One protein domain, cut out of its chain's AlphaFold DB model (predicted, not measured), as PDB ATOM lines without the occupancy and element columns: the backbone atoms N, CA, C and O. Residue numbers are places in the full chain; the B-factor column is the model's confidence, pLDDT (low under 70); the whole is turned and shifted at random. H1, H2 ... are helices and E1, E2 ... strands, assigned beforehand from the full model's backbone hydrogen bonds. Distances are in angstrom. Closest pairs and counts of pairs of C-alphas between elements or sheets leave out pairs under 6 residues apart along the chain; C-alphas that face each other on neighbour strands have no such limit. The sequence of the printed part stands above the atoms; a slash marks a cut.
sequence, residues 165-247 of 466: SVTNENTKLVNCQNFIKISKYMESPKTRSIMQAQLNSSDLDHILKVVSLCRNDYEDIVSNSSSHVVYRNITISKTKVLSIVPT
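This is residues 165 to 247 of the 466 residues of the protein "(salmon louse) hypothetical protein" of Lepeophtheirus salmonis (UniProt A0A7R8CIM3). A long, narrow ribbon of two antiparallel strands, E1 and E2, reaches out from a loose head of three helices. In the head the long H3 stands across the ribbon near the end of E1 and the start of E2, while H1 and H2 make a corner beside it, the three helix centres forming a triangle. The printed part has 83 residues, in the order E1, H1, H2, H3, E2, and its class is mixed, helices and strands. It is loose, with a radius of gyration of the C-alphas of 16.6 A, and only just flat, spanning 56 by 38 by 14 A.

Find C-alpha 165 at (34.221, -44.294, -44.403); from there E1 runs 30.4 A to residue 175. H1 covers residues 176 to 186 and H2 residues 189 to 198. H3, residues 201 to 222, is 31.0 A long, with a kink of 31 degrees near residue 216. E2, residues 231 to 246, spans 33.9 A, bends by 86 degrees at residue 242 and ends at C-alpha 246, (45.509, -42.766, -50.428).

Look first at E1 and E2, where N 166 and O 241 are 2.8 A apart and N 174 and O 232 2.8 A, both within hydrogen-bond range. H3 touches H1 with residues 207 to 215 alone, at a steep tilt of 59 degrees, opposite ways; their closest C-alphas, of Cys 176 and Cys 214, are 5.4 A apart. H1 and H2 touch only at the corner, their closest C-alphas, of Met 186 and Arg 192, 5.0 A apart. H2 and H3 are close but not clearly touching, with the closest C-alphas, of Gln 196 and Leu 204, 7.5 A apart. Every O i to N i+4 pair is within hydrogen-bond range in H1 and H2, and 16 of 18 in H3.

The C-alphas farthest apart, of Lys 190 and Thr 247, are 58.0 A apart. The printed part has no cut, and no link is long. Residues 222 to 227 stand free, and within them residues 225 to 226 are under 70 in pLDDT.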
ATOM      1  N   SER A 165      35.465 -45.017 -44.661       92.38
ATOM      2  CA  SER A 165      34.221 -44.294 -44.403       92.38
ATOM      3  C   SER A 165      34.548 -42.949 -43.756       92.38
ATOM      4  O   SER A 165      34.889 -42.892 -42.573       92.38
ATOM      5  N   VAL A 166      34.432 -41.869 -44.520       90.56
ATOM      6  CA  VAL A 166      34.576 -40.505 -44.011       90.56
ATOM      7  C   VAL A 166      33.199 -40.018 -43.582       90.56
ATOM      8  O   VAL A 166      32.211 -40.130 -44.308       90.56
ATOM      9  N   THR A 167      33.110 -39.504 -42.357       93.56
ATOM     10  CA  THR A 167      31.877 -38.869 -41.886       93.56
ATOM     11  C   THR A 167      31.908 -37.421 -42.342       93.56
ATOM     12  O   THR A 167      32.624 -36.609 -41.762       93.56
ATOM     13  N   ASN A 168      31.157 -37.112 -43.396       86.69
ATOM     14  CA  ASN A 168      30.994 -35.741 -43.850       86.69
ATOM     15  C   ASN A 168      30.031 -35.034 -42.903       86.69
ATOM     16  O   ASN A 168      28.858 -35.404 -42.776       86.69
ATOM     17  N   GLU A 169      30.562 -34.035 -42.213       92.44
ATOM     18  CA  GLU A 169      29.787 -33.138 -41.378       92.44
ATOM     19  C   GLU A 169      29.292 -31.989 -42.250       92.44
ATOM     20  O   GLU A 169      30.063 -31.126 -42.666       92.44
ATOM     21  N   ASN A 170      27.995 -31.986 -42.554       85.94
ATOM     22  CA  ASN A 170      27.379 -30.875 -43.264       85.94
ATOM     23  C   ASN A 170      27.242 -29.704 -42.293       85.94
ATOM     24  O   ASN A 170      26.243 -29.580 -41.577       85.94
ATOM     25  N   THR A 171      28.276 -28.866 -42.237       90.94
ATOM     26  CA  THR A 171      28.270 -27.651 -41.431       90.94
ATOM     27  C   THR A 171      27.604 -26.525 -42.201       90.94
ATOM     28  O   THR A 171      28.064 -26.151 -43.279       90.94
ATOM     29  N   LYS A 172      26.546 -25.946 -41.641       91.25
ATOM     30  CA  LYS A 172      25.996 -24.682 -42.134       91.25
ATOM     31  C   LYS A 172      26.448 -23.571 -41.208       91.25
ATOM     32  O   LYS A 172      26.405 -23.725 -39.987       91.25
ATOM     33  N   LEU A 173      26.861 -22.454 -41.794       93.75
ATOM     34  CA  LEU A 173      27.117 -21.244 -41.035       93.75
ATOM     35  C   LEU A 173      25.770 -20.681 -40.569       93.75
ATOM     36  O   LEU A 173      24.917 -20.324 -41.384       93.75
ATOM     37  N   VAL A 174      25.563 -20.648 -39.259       94.00
ATOM     38  CA  VAL A 174      24.325 -20.192 -38.630       94.00
ATOM     39  C   VAL A 174      24.604 -18.927 -37.827       94.00
ATOM     40  O   VAL A 174      25.561 -18.864 -37.057       94.00
ATOM     41  N   ASN A 175      23.754 -17.913 -37.998       94.62
ATOM     42  CA  ASN A 175      23.785 -16.705 -37.179       94.62
ATOM     43  C   ASN A 175      23.106 -16.990 -35.830       94.62
ATOM     44  O   ASN A 175      21.875 -17.051 -35.747       94.62
ATOM     45  N   CYS A 176      23.907 -17.155 -34.777       94.25
ATOM     46  CA  CYS A 176      23.417 -17.530 -33.453       94.25
ATOM     47  C   CYS A 176      22.493 -16.475 -32.830       94.25
ATOM     48  O   CYS A 176      21.593 -16.817 -32.063       94.25
ATOM     49  N   GLN A 177      22.638 -15.200 -33.205       93.50
ATOM     50  CA  GLN A 177      21.826 -14.115 -32.656       93.50
ATOM     51  C   GLN A 177      20.341 -14.267 -33.017       93.50
ATOM     52  O   GLN A 177      19.471 -13.969 -32.198       93.50
ATOM     53  N   ASN A 178      20.036 -14.775 -34.215       94.25
ATOM     54  CA  ASN A 178      18.656 -15.019 -34.639       94.25
ATOM     55  C   ASN A 178      18.018 -16.158 -33.838       94.25
ATOM     56  O   ASN A 178      16.884 -16.031 -33.385       94.25
ATOM     57  N   PHE A 179      18.764 -17.235 -33.592       94.00
ATOM     58  CA  PHE A 179      18.273 -18.380 -32.825       94.00
ATOM     59  C   PHE A 179      18.078 -18.042 -31.344       94.00
ATOM     60  O   PHE A 179      17.073 -18.438 -30.759       94.00
ATOM     61  N   ILE A 180      18.963 -17.235 -30.750       93.25
ATOM     62  CA  ILE A 180      18.795 -16.743 -29.373       93.25
ATOM     63  C   ILE A 180      17.577 -15.809 -29.257       93.25
ATOM     64  O   ILE A 180      16.863 -15.838 -28.259       93.25
ATOM     65  N   LYS A 181      17.293 -14.985 -30.275       94.19
ATOM     66  CA  LYS A 181      16.053 -14.188 -30.299       94.19
ATOM     67  C   LYS A 181      14.820 -15.092 -30.343       94.19
ATOM     68  O   LYS A 181      13.898 -14.888 -29.562       94.19
ATOM     69  N   ILE A 182      14.830 -16.111 -31.205       94.00
ATOM     70  CA  ILE A 182      13.745 -17.101 -31.302       94.00
ATOM     71  C   ILE A 182      13.535 -17.819 -29.962       94.00
ATOM     72  O   ILE A 182      12.392 -17.975 -29.538       94.00
ATOM     73  N   SER A 183      14.605 -18.192 -29.255       94.81
ATOM     74  CA  SER A 183      14.473 -18.878 -27.966       94.81
ATOM     75  C   SER A 183      13.836 -18.008 -26.885       94.81
ATOM     76  O   SER A 183      12.962 -18.492 -26.171       94.81
ATOM     77  N   LYS A 184      14.161 -16.708 -26.833       94.56
ATOM     78  CA  LYS A 184      13.477 -15.748 -25.947       94.56
ATOM     79  C   LYS A 184      11.981 -15.649 -26.251       94.56
ATOM     80  O   LYS A 184      11.173 -15.546 -25.334       94.56
ATOM     81  N   TYR A 185      11.583 -15.716 -27.523       94.19
ATOM     82  CA  TYR A 185      10.160 -15.741 -27.882       94.19
ATOM     83  C   TYR A 185       9.467 -17.040 -27.450       94.19
ATOM     84  O   TYR A 185       8.298 -16.995 -27.066       94.19
ATOM     85  N   MET A 186      10.174 -18.176 -27.467       92.88
ATOM     86  CA  MET A 186       9.650 -19.480 -27.034       92.88
ATOM     87  C   MET A 186       9.462 -19.610 -25.514       92.88
ATOM     88  O   MET A 186       8.712 -20.484 -25.080       92.88
ATOM     89  N   GLU A 187      10.098 -18.762 -24.702       94.38
ATOM     90  CA  GLU A 187       9.903 -18.750 -23.242       94.38
ATOM     91  C   GLU A 187       8.485 -18.293 -22.851       94.38
ATOM     92  O   GLU A 187       7.974 -18.683 -21.802       94.38
ATOM     93  N   SER A 188       7.795 -17.542 -23.720       96.00
ATOM     94  CA  SER A 188       6.388 -17.187 -23.513       96.00
ATOM     95  C   SER A 188       5.466 -18.389 -23.782       96.00
ATOM     96  O   SER A 188       5.467 -18.922 -24.899       96.00
ATOM     97  N   PRO A 189       4.600 -18.790 -22.827       94.56
ATOM     98  CA  PRO A 189       3.724 -19.955 -22.982       94.56
ATOM     99  C   PRO A 189       2.765 -19.822 -24.175       94.56
ATOM    100  O   PRO A 189       2.477 -20.808 -24.855       94.56
ATOM    101  N   LYS A 190       2.328 -18.594 -24.489       95.25
ATOM    102  CA  LYS A 190       1.451 -18.318 -25.637       95.25
ATOM    103  C   LYS A 190       2.166 -18.598 -26.961       95.25
ATOM    104  O   LYS A 190       1.644 -19.339 -27.788       95.25
ATOM    105  N   THR A 191       3.377 -18.073 -27.146       94.69
ATOM    106  CA  THR A 191       4.166 -18.289 -28.370       94.69
ATOM    107  C   THR A 191       4.583 -19.746 -28.520       94.69
ATOM    108  O   THR A 191       4.530 -20.284 -29.624       94.69
ATOM    109  N   ARG A 192       4.934 -20.412 -27.412       94.19
ATOM    110  CA  ARG A 192       5.298 -21.832 -27.416       94.19
ATOM    111  C   ARG A 192       4.189 -22.704 -27.999       94.19
ATOM    112  O   ARG A 192       4.480 -23.536 -28.851       94.19
ATOM    113  N   SER A 193       2.937 -22.473 -27.599       94.88
ATOM    114  CA  SER A 193       1.788 -23.223 -28.128       94.88
ATOM    115  C   SER A 193       1.572 -23.000 -29.633       94.88
ATOM    116  O   SER A 193       1.302 -23.949 -30.362       94.88
ATOM    117  N   ILE A 194       1.778 -21.771 -30.119       95.25
ATOM    118  CA  ILE A 194       1.652 -21.429 -31.544       95.25
ATOM    119  C   ILE A 194       2.764 -22.100 -32.355       95.25
ATOM    120  O   ILE A 194       2.495 -22.699 -33.392       95.25
ATOM    121  N   MET A 195       4.008 -22.050 -31.873       93.50
ATOM    122  CA  MET A 195       5.129 -22.693 -32.561       93.50
ATOM    123  C   MET A 195       4.996 -24.218 -32.559       93.50
ATOM    124  O   MET A 195       5.276 -24.837 -33.577       93.50
ATOM    125  N   GLN A 196       4.511 -24.819 -31.469       94.75
ATOM    126  CA  GLN A 196       4.202 -26.254 -31.413       94.75
ATOM    127  C   GLN A 196       3.066 -26.661 -32.362       94.75
ATOM    128  O   GLN A 196       3.047 -27.800 -32.811       94.75
ATOM    129  N   ALA A 197       2.138 -25.753 -32.679       96.06
ATOM    130  CA  ALA A 197       1.081 -26.004 -33.658       96.06
ATOM    131  C   ALA A 197       1.559 -25.864 -35.117       96.06
ATOM    132  O   ALA A 197       0.952 -26.446 -36.012       96.06
ATOM    133  N   GLN A 198       2.618 -25.085 -35.368       96.06
ATOM    134  CA  GLN A 198       3.134 -24.809 -36.716       96.06
ATOM    135  C   GLN A 198       4.328 -25.681 -37.123       96.06
ATOM    136  O   GLN A 198       4.539 -25.900 -38.314       96.06
ATOM    137  N   LEU A 199       5.130 -26.141 -36.162       95.88
ATOM    138  CA  LEU A 199       6.339 -26.927 -36.402       95.88
ATOM    139  C   LEU A 199       6.129 -28.378 -35.986       95.88
ATOM    140  O   LEU A 199       5.513 -28.663 -34.960       95.88
ATOM    141  N   ASN A 200       6.734 -29.297 -36.738       95.81
ATOM    142  CA  ASN A 200       6.816 -30.682 -36.302       95.81
ATOM    143  C   ASN A 200       7.646 -30.767 -35.016       95.81
ATOM    144  O   ASN A 200       8.616 -30.028 -34.826       95.81
ATOM    145  N   SER A 201       7.310 -31.722 -34.147       94.31
ATOM    146  CA  SER A 201       8.039 -31.953 -32.892       94.31
ATOM    147  C   SER A 201       9.545 -32.167 -33.107       94.31
ATOM    148  O   SER A 201      10.345 -31.696 -32.304       94.31
ATOM    149  N   SER A 202       9.935 -32.799 -34.222       92.81
ATOM    150  CA  SER A 202      11.337 -32.998 -34.615       92.81
ATOM    151  C   SER A 202      12.061 -31.686 -34.931       92.81
ATOM    152  O   SER A 202      13.199 -31.493 -34.510       92.81
ATOM    153  N   ASP A 203      11.417 -30.767 -35.652       91.44
ATOM    154  CA  ASP A 203      12.026 -29.485 -36.030       91.44
ATOM    155  C   ASP A 203      12.221 -28.596 -34.802       91.44
ATOM    156  O   ASP A 203      13.238 -27.912 -34.665       91.44
ATOM    157  N   LEU A 204      11.269 -28.656 -33.869       93.62
ATOM    158  CA  LEU A 204      11.362 -27.953 -32.599       93.62
ATOM    159  C   LEU A 204      12.550 -28.454 -31.762       93.62
ATOM    160  O   LEU A 204      13.293 -27.634 -31.227       93.62
ATOM    161  N   ASP A 205      12.770 -29.770 -31.695       92.44
ATOM    162  CA  ASP A 205      13.929 -30.354 -31.005       92.44
ATOM    163  C   ASP A 205      15.258 -29.926 -31.656       92.44
ATOM    164  O   ASP A 205      16.193 -29.502 -30.970       92.44
ATOM    165  N   HIS A 206      15.321 -29.906 -32.994       90.25
ATOM    166  CA  HIS A 206      16.484 -29.397 -33.725       90.25
ATOM    167  C   HIS A 206      16.768 -27.922 -33.428       90.25
ATOM    168  O   HIS A 206      17.922 -27.558 -33.187       90.25
ATOM    169  N   ILE A 207      15.737 -27.072 -33.412       92.69
ATOM    170  CA  ILE A 207      15.881 -25.650 -33.082       92.69
ATOM    171  C   ILE A 207      16.385 -25.484 -31.646       92.69
ATOM    172  O   ILE A 207      17.331 -24.730 -31.424       92.69
ATOM    173  N   LEU A 208      15.814 -26.209 -30.681       93.69
ATOM    174  CA  LEU A 208      16.232 -26.137 -29.278       93.69
ATOM    175  C   LEU A 208      17.682 -26.594 -29.086       93.69
ATOM    176  O   LEU A 208      18.440 -25.941 -28.370       93.69
ATOM    177  N   LYS A 209      18.102 -27.649 -29.790       92.69
ATOM    178  CA  LYS A 209      19.492 -28.119 -29.792       92.69
ATOM    179  C   LYS A 209      20.457 -27.101 -30.408       92.69
ATOM    180  O   LYS A 209      21.555 -26.892 -29.895       92.69
ATOM    181  N   VAL A 210      20.065 -26.439 -31.497       92.69
ATOM    182  CA  VAL A 210      20.857 -25.354 -32.106       92.69
ATOM    183  C   VAL A 210      20.984 -24.172 -31.146       92.69
ATOM    184  O   VAL A 210      22.075 -23.633 -30.967       92.69
ATOM    185  N   VAL A 211      19.888 -23.800 -30.484       94.69
ATOM    186  CA  VAL A 211      19.862 -22.730 -29.482       94.69
ATOM    187  C   VAL A 211      20.785 -23.049 -28.313       94.69
ATOM    188  O   VAL A 211      21.546 -22.172 -27.910       94.69
ATOM    189  N   SER A 212      20.755 -24.273 -27.775       93.88
ATOM    190  CA  SER A 212      21.617 -24.644 -26.648       93.88
ATOM    191  C   SER A 212      23.096 -24.565 -27.017       93.88
ATOM    192  O   SER A 212      23.892 -24.066 -26.229       93.88
ATOM    193  N   LEU A 213      23.461 -24.981 -28.237       91.88
ATOM    194  CA  LEU A 213      24.826 -24.817 -28.741       91.88
ATOM    195  C   LEU A 213      25.190 -23.329 -28.855       91.88
ATOM    196  O   LEU A 213      26.235 -22.910 -28.377       91.88
ATOM    197  N   CYS A 214      24.326 -22.504 -29.442       93.38
ATOM    198  CA  CYS A 214      24.585 -21.069 -29.567       93.38
ATOM    199  C   CYS A 214      24.651 -20.325 -28.219       93.38
ATOM    200  O   CYS A 214      25.334 -19.308 -28.144       93.38
ATOM    201  N   ARG A 215      23.953 -20.793 -27.173       93.38
ATOM    202  CA  ARG A 215      23.924 -20.139 -25.854       93.38
ATOM    203  C   ARG A 215      25.268 -20.245 -25.129       93.38
ATOM    204  O   ARG A 215      25.738 -19.224 -24.644       93.38
ATOM    205  N   ASN A 216      25.892 -21.426 -25.128       87.62
ATOM    206  CA  ASN A 216      27.170 -21.649 -24.439       87.62
ATOM    207  C   ASN A 216      28.271 -20.704 -24.948       87.62
ATOM    208  O   ASN A 216      28.967 -20.089 -24.155       87.62
ATOM    209  N   ASP A 217      28.371 -20.519 -26.265       81.94
ATOM    210  CA  ASP A 217      29.391 -19.640 -26.856       81.94
ATOM    211  C   ASP A 217      29.052 -18.147 -26.687       81.94
ATOM    212  O   ASP A 217      29.931 -17.290 -26.733       81.94
ATOM    213  N   TYR A 218      27.766 -17.805 -26.552       85.81
ATOM    214  CA  TYR A 218      27.333 -16.412 -26.439       85.81
ATOM    215  C   TYR A 218      27.680 -15.816 -25.071       85.81
ATOM    216  O   TYR A 218      28.073 -14.652 -25.010       85.81
ATOM    217  N   GLU A 219      27.570 -16.599 -23.993       83.69
ATOM    218  CA  GLU A 219      27.917 -16.147 -22.637       83.69
ATOM    219  C   GLU A 219      29.407 -15.780 -22.518       83.69
ATOM    220  O   GLU A 219      29.722 -14.746 -21.930       83.69
ATOM    221  N   ASP A 220      30.294 -16.523 -23.187       80.19
ATOM    222  CA  ASP A 220      31.741 -16.251 -23.216       80.19
ATOM    223  C   ASP A 220      32.114 -14.983 -24.012       80.19
ATOM    224  O   ASP A 220      33.117 -14.322 -23.733       80.19
ATOM    225  N   ILE A 221      31.325 -14.632 -25.034       82.88
ATOM    226  CA  ILE A 221      31.612 -13.495 -25.925       82.88
ATOM    227  C   ILE A 221      31.044 -12.186 -25.362       82.88
ATOM    228  O   ILE A 221      31.681 -11.133 -25.471       82.88
ATOM    229  N   VAL A 222      29.854 -12.231 -24.752       83.12
ATOM    230  CA  VAL A 222      29.167 -11.038 -24.224       83.12
ATOM    231  C   VAL A 222      29.950 -10.358 -23.105       83.12
ATOM    232  O   VAL A 222      29.857  -9.139 -22.966       83.12
ATOM    233  N   SER A 223      30.765 -11.092 -22.348       80.62
ATOM    234  CA  SER A 223      31.597 -10.499 -21.299       80.62
ATOM    235  C   SER A 223      32.746  -9.632 -21.830       80.62
ATOM    236  O   SER A 223      33.302  -8.862 -21.053       80.62
ATOM    237  N   ASN A 224      33.099  -9.717 -23.123       77.69
ATOM    238  CA  ASN A 224      34.354  -9.154 -23.643       77.69
ATOM    239  C   ASN A 224      34.244  -8.201 -24.849       77.69
ATOM    240  O   ASN A 224      35.269  -7.640 -25.237       77.69
ATOM    241  N   SER A 225      33.082  -7.984 -25.485       65.81
ATOM    242  CA  SER A 225      33.058  -7.138 -26.695       65.81
ATOM    243  C   SER A 225      31.702  -6.541 -27.089       65.81
ATOM    244  O   SER A 225      30.650  -7.171 -26.993       65.81
ATOM    245  N   SER A 226      31.759  -5.315 -27.616       68.75
ATOM    246  CA  SER A 226      30.661  -4.566 -28.224       68.75
ATOM    247  C   SER A 226      30.315  -5.060 -29.643       68.75
ATOM    248  O   SER A 226      31.138  -5.016 -30.554       68.75
ATOM    249  N   SER A 227      29.051  -5.455 -29.833       78.88
ATOM    250  CA  SER A 227      28.290  -5.495 -31.102       78.88
ATOM    251  C   SER A 227      28.800  -6.327 -32.296       78.88
ATOM    252  O   SER A 227      28.451  -6.007 -33.432       78.88
ATOM    253  N   HIS A 228      29.544  -7.419 -32.104       83.12
ATOM    254  CA  HIS A 228      29.849  -8.341 -33.213       83.12
ATOM    255  C   HIS A 228      28.783  -9.437 -33.392       83.12
ATOM    256  O   HIS A 228      28.309 -10.043 -32.430       83.12
ATOM    257  N   VAL A 229      28.404  -9.703 -34.647       88.00
ATOM    258  CA  VAL A 229      27.495 -10.803 -35.010       88.00
ATOM    259  C   VAL A 229      28.250 -12.127 -34.914       88.00
ATOM    260  O   VAL A 229      29.230 -12.340 -35.626       88.00
ATOM    261  N   VAL A 230      27.778 -13.025 -34.050       89.44
ATOM    262  CA  VAL A 230      28.391 -14.341 -33.832       89.44
ATOM    263  C   VAL A 230      27.823 -15.351 -34.831       89.44
ATOM    264  O   VAL A 230      26.632 -15.683 -34.802       89.44
ATOM    265  N   TYR A 231      28.690 -15.854 -35.709       90.00
ATOM    266  CA  TYR A 231      28.390 -16.961 -36.613       90.00
ATOM    267  C   TYR A 231      29.041 -18.244 -36.105       90.00
ATOM    268  O   TYR A 231      30.208 -18.236 -35.719       90.00
ATOM    269  N   ARG A 232      28.305 -19.358 -36.156       89.50
ATOM    270  CA  ARG A 232      28.817 -20.682 -35.787       89.50
ATOM    271  C   ARG A 232      28.605 -21.672 -36.924       89.50
ATOM    272  O   ARG A 232      27.529 -21.723 -37.515       89.50
ATOM    273  N   ASN A 233      29.620 -22.485 -37.201       91.38
ATOM    274  CA  ASN A 233      29.472 -23.661 -38.052       91.38
ATOM    275  C   ASN A 233      28.768 -24.753 -37.249       91.38
ATOM    276  O   ASN A 233      29.343 -25.308 -36.316       91.38
ATOM    277  N   ILE A 234      27.512 -25.033 -37.590       89.38
ATOM    278  CA  ILE A 234      26.723 -26.072 -36.931       89.38
ATOM    279  C   ILE A 234      26.622 -27.269 -37.860       89.38
ATOM    280  O   ILE A 234      26.134 -27.144 -38.985       89.38
ATOM    281  N   THR A 235      27.052 -28.432 -37.373       90.50
ATOM    282  CA  THR A 235      26.856 -29.714 -38.050       90.50
ATOM    283  C   THR A 235      25.371 -30.066 -38.027       90.50
ATOM    284  O   THR A 235      24.840 -30.491 -37.003       90.50
ATOM    285  N   ILE A 236      24.691 -29.867 -39.160       84.19
ATOM    286  CA  ILE A 236      23.261 -30.170 -39.323       84.19
ATOM    287  C   ILE A 236      23.055 -31.680 -39.389       84.19
ATOM    288  O   ILE A 236      22.160 -32.229 -38.751       84.19
ATOM    289  N   SER A 237      23.896 -32.359 -40.165       84.81
ATOM    290  CA  SER A 237      23.822 -33.798 -40.360       84.81
ATOM    291  C   SER A 237      25.212 -34.402 -40.490       84.81
ATOM    292  O   SER A 237      26.150 -33.769 -40.984       84.81
ATOM    293  N   LYS A 238      25.336 -35.640 -40.010       90.44
ATOM    294  CA  LYS A 238      26.518 -36.476 -40.205       90.44
ATOM    295  C   LYS A 238      26.156 -37.561 -41.202       90.44
ATOM    296  O   LYS A 238      25.381 -38.458 -40.875       90.44
ATOM    297  N   THR A 239      26.721 -37.485 -42.398       88.69
ATOM    298  CA  THR A 239      26.514 -38.509 -43.422       88.69
ATOM    299  C   THR A 239      27.795 -39.312 -43.557       88.69
ATOM    300  O   THR A 239      28.852 -38.761 -43.861       88.69
ATOM    301  N   LYS A 240      27.717 -40.625 -43.328       90.19
ATOM    302  CA  LYS A 240      28.831 -41.526 -43.639       90.19
ATOM    303  C   LYS A 240      28.895 -41.695 -45.152       90.19
ATOM    304  O   LYS A 240      27.949 -42.197 -45.754       90.19
ATOM    305  N   VAL A 241      29.995 -41.260 -45.753       88.75
ATOM    306  CA  VAL A 241      30.272 -41.414 -47.181       88.75
ATOM    307  C   VAL A 241      31.533 -42.256 -47.322       88.75
ATOM    308  O   VAL A 241      32.502 -42.075 -46.586       88.75
ATOM    309  N   LEU A 242      31.515 -43.217 -48.239       90.31
ATOM    310  CA  LEU A 242      32.718 -43.967 -48.583       90.31
ATOM    311  C   LEU A 242      33.616 -43.050 -49.404       90.31
ATOM    312  O   LEU A 242      33.229 -42.612 -50.483       90.31
ATOM    313  N   SER A 243      34.794 -42.743 -48.871       86.56
ATOM    314  CA  SER A 243      35.798 -41.942 -49.553       86.56
ATOM    315  C   SER A 243      37.016 -42.797 -49.862       86.56
ATOM    316  O   SER A 243      37.409 -43.675 -49.087       86.56
ATOM    317  N   ILE A 244      37.617 -42.532 -51.013       86.94
ATOM    318  CA  ILE A 244      38.863 -43.157 -51.426       86.94
ATOM    319  C   ILE A 244      40.002 -42.341 -50.811       86.94
ATOM    320  O   ILE A 244      40.170 -41.168 -51.136       86.94
ATOM    321  N   VAL A 245      40.773 -42.954 -49.915       86.56
ATOM    322  CA  VAL A 245      41.887 -42.302 -49.215       86.56
ATOM    323  C   VAL A 245      43.199 -42.966 -49.648       86.56
ATOM    324  O   VAL A 245      43.301 -44.198 -49.615       86.56
ATOM    325  N   PRO A 246      44.217 -42.195 -50.074       85.62
ATOM    326  CA  PRO A 246      45.509 -42.766 -50.428       85.62
ATOM    327  C   PRO A 246      46.194 -43.379 -49.200       85.62
ATOM    328  O   PRO A 246      46.147 -42.837 -48.095       85.62
ATOM    329  N   THR A 247      46.865 -44.513 -49.392       87.25
ATOM    330  CA  THR A 247      47.605 -45.192 -48.320       87.25
ATOM    331  C   THR A 247      48.890 -44.431 -47.967       87.25
ATOM    332  O   THR A 247      49.432 -43.666 -48.767       87.25
TER     333      THR A 247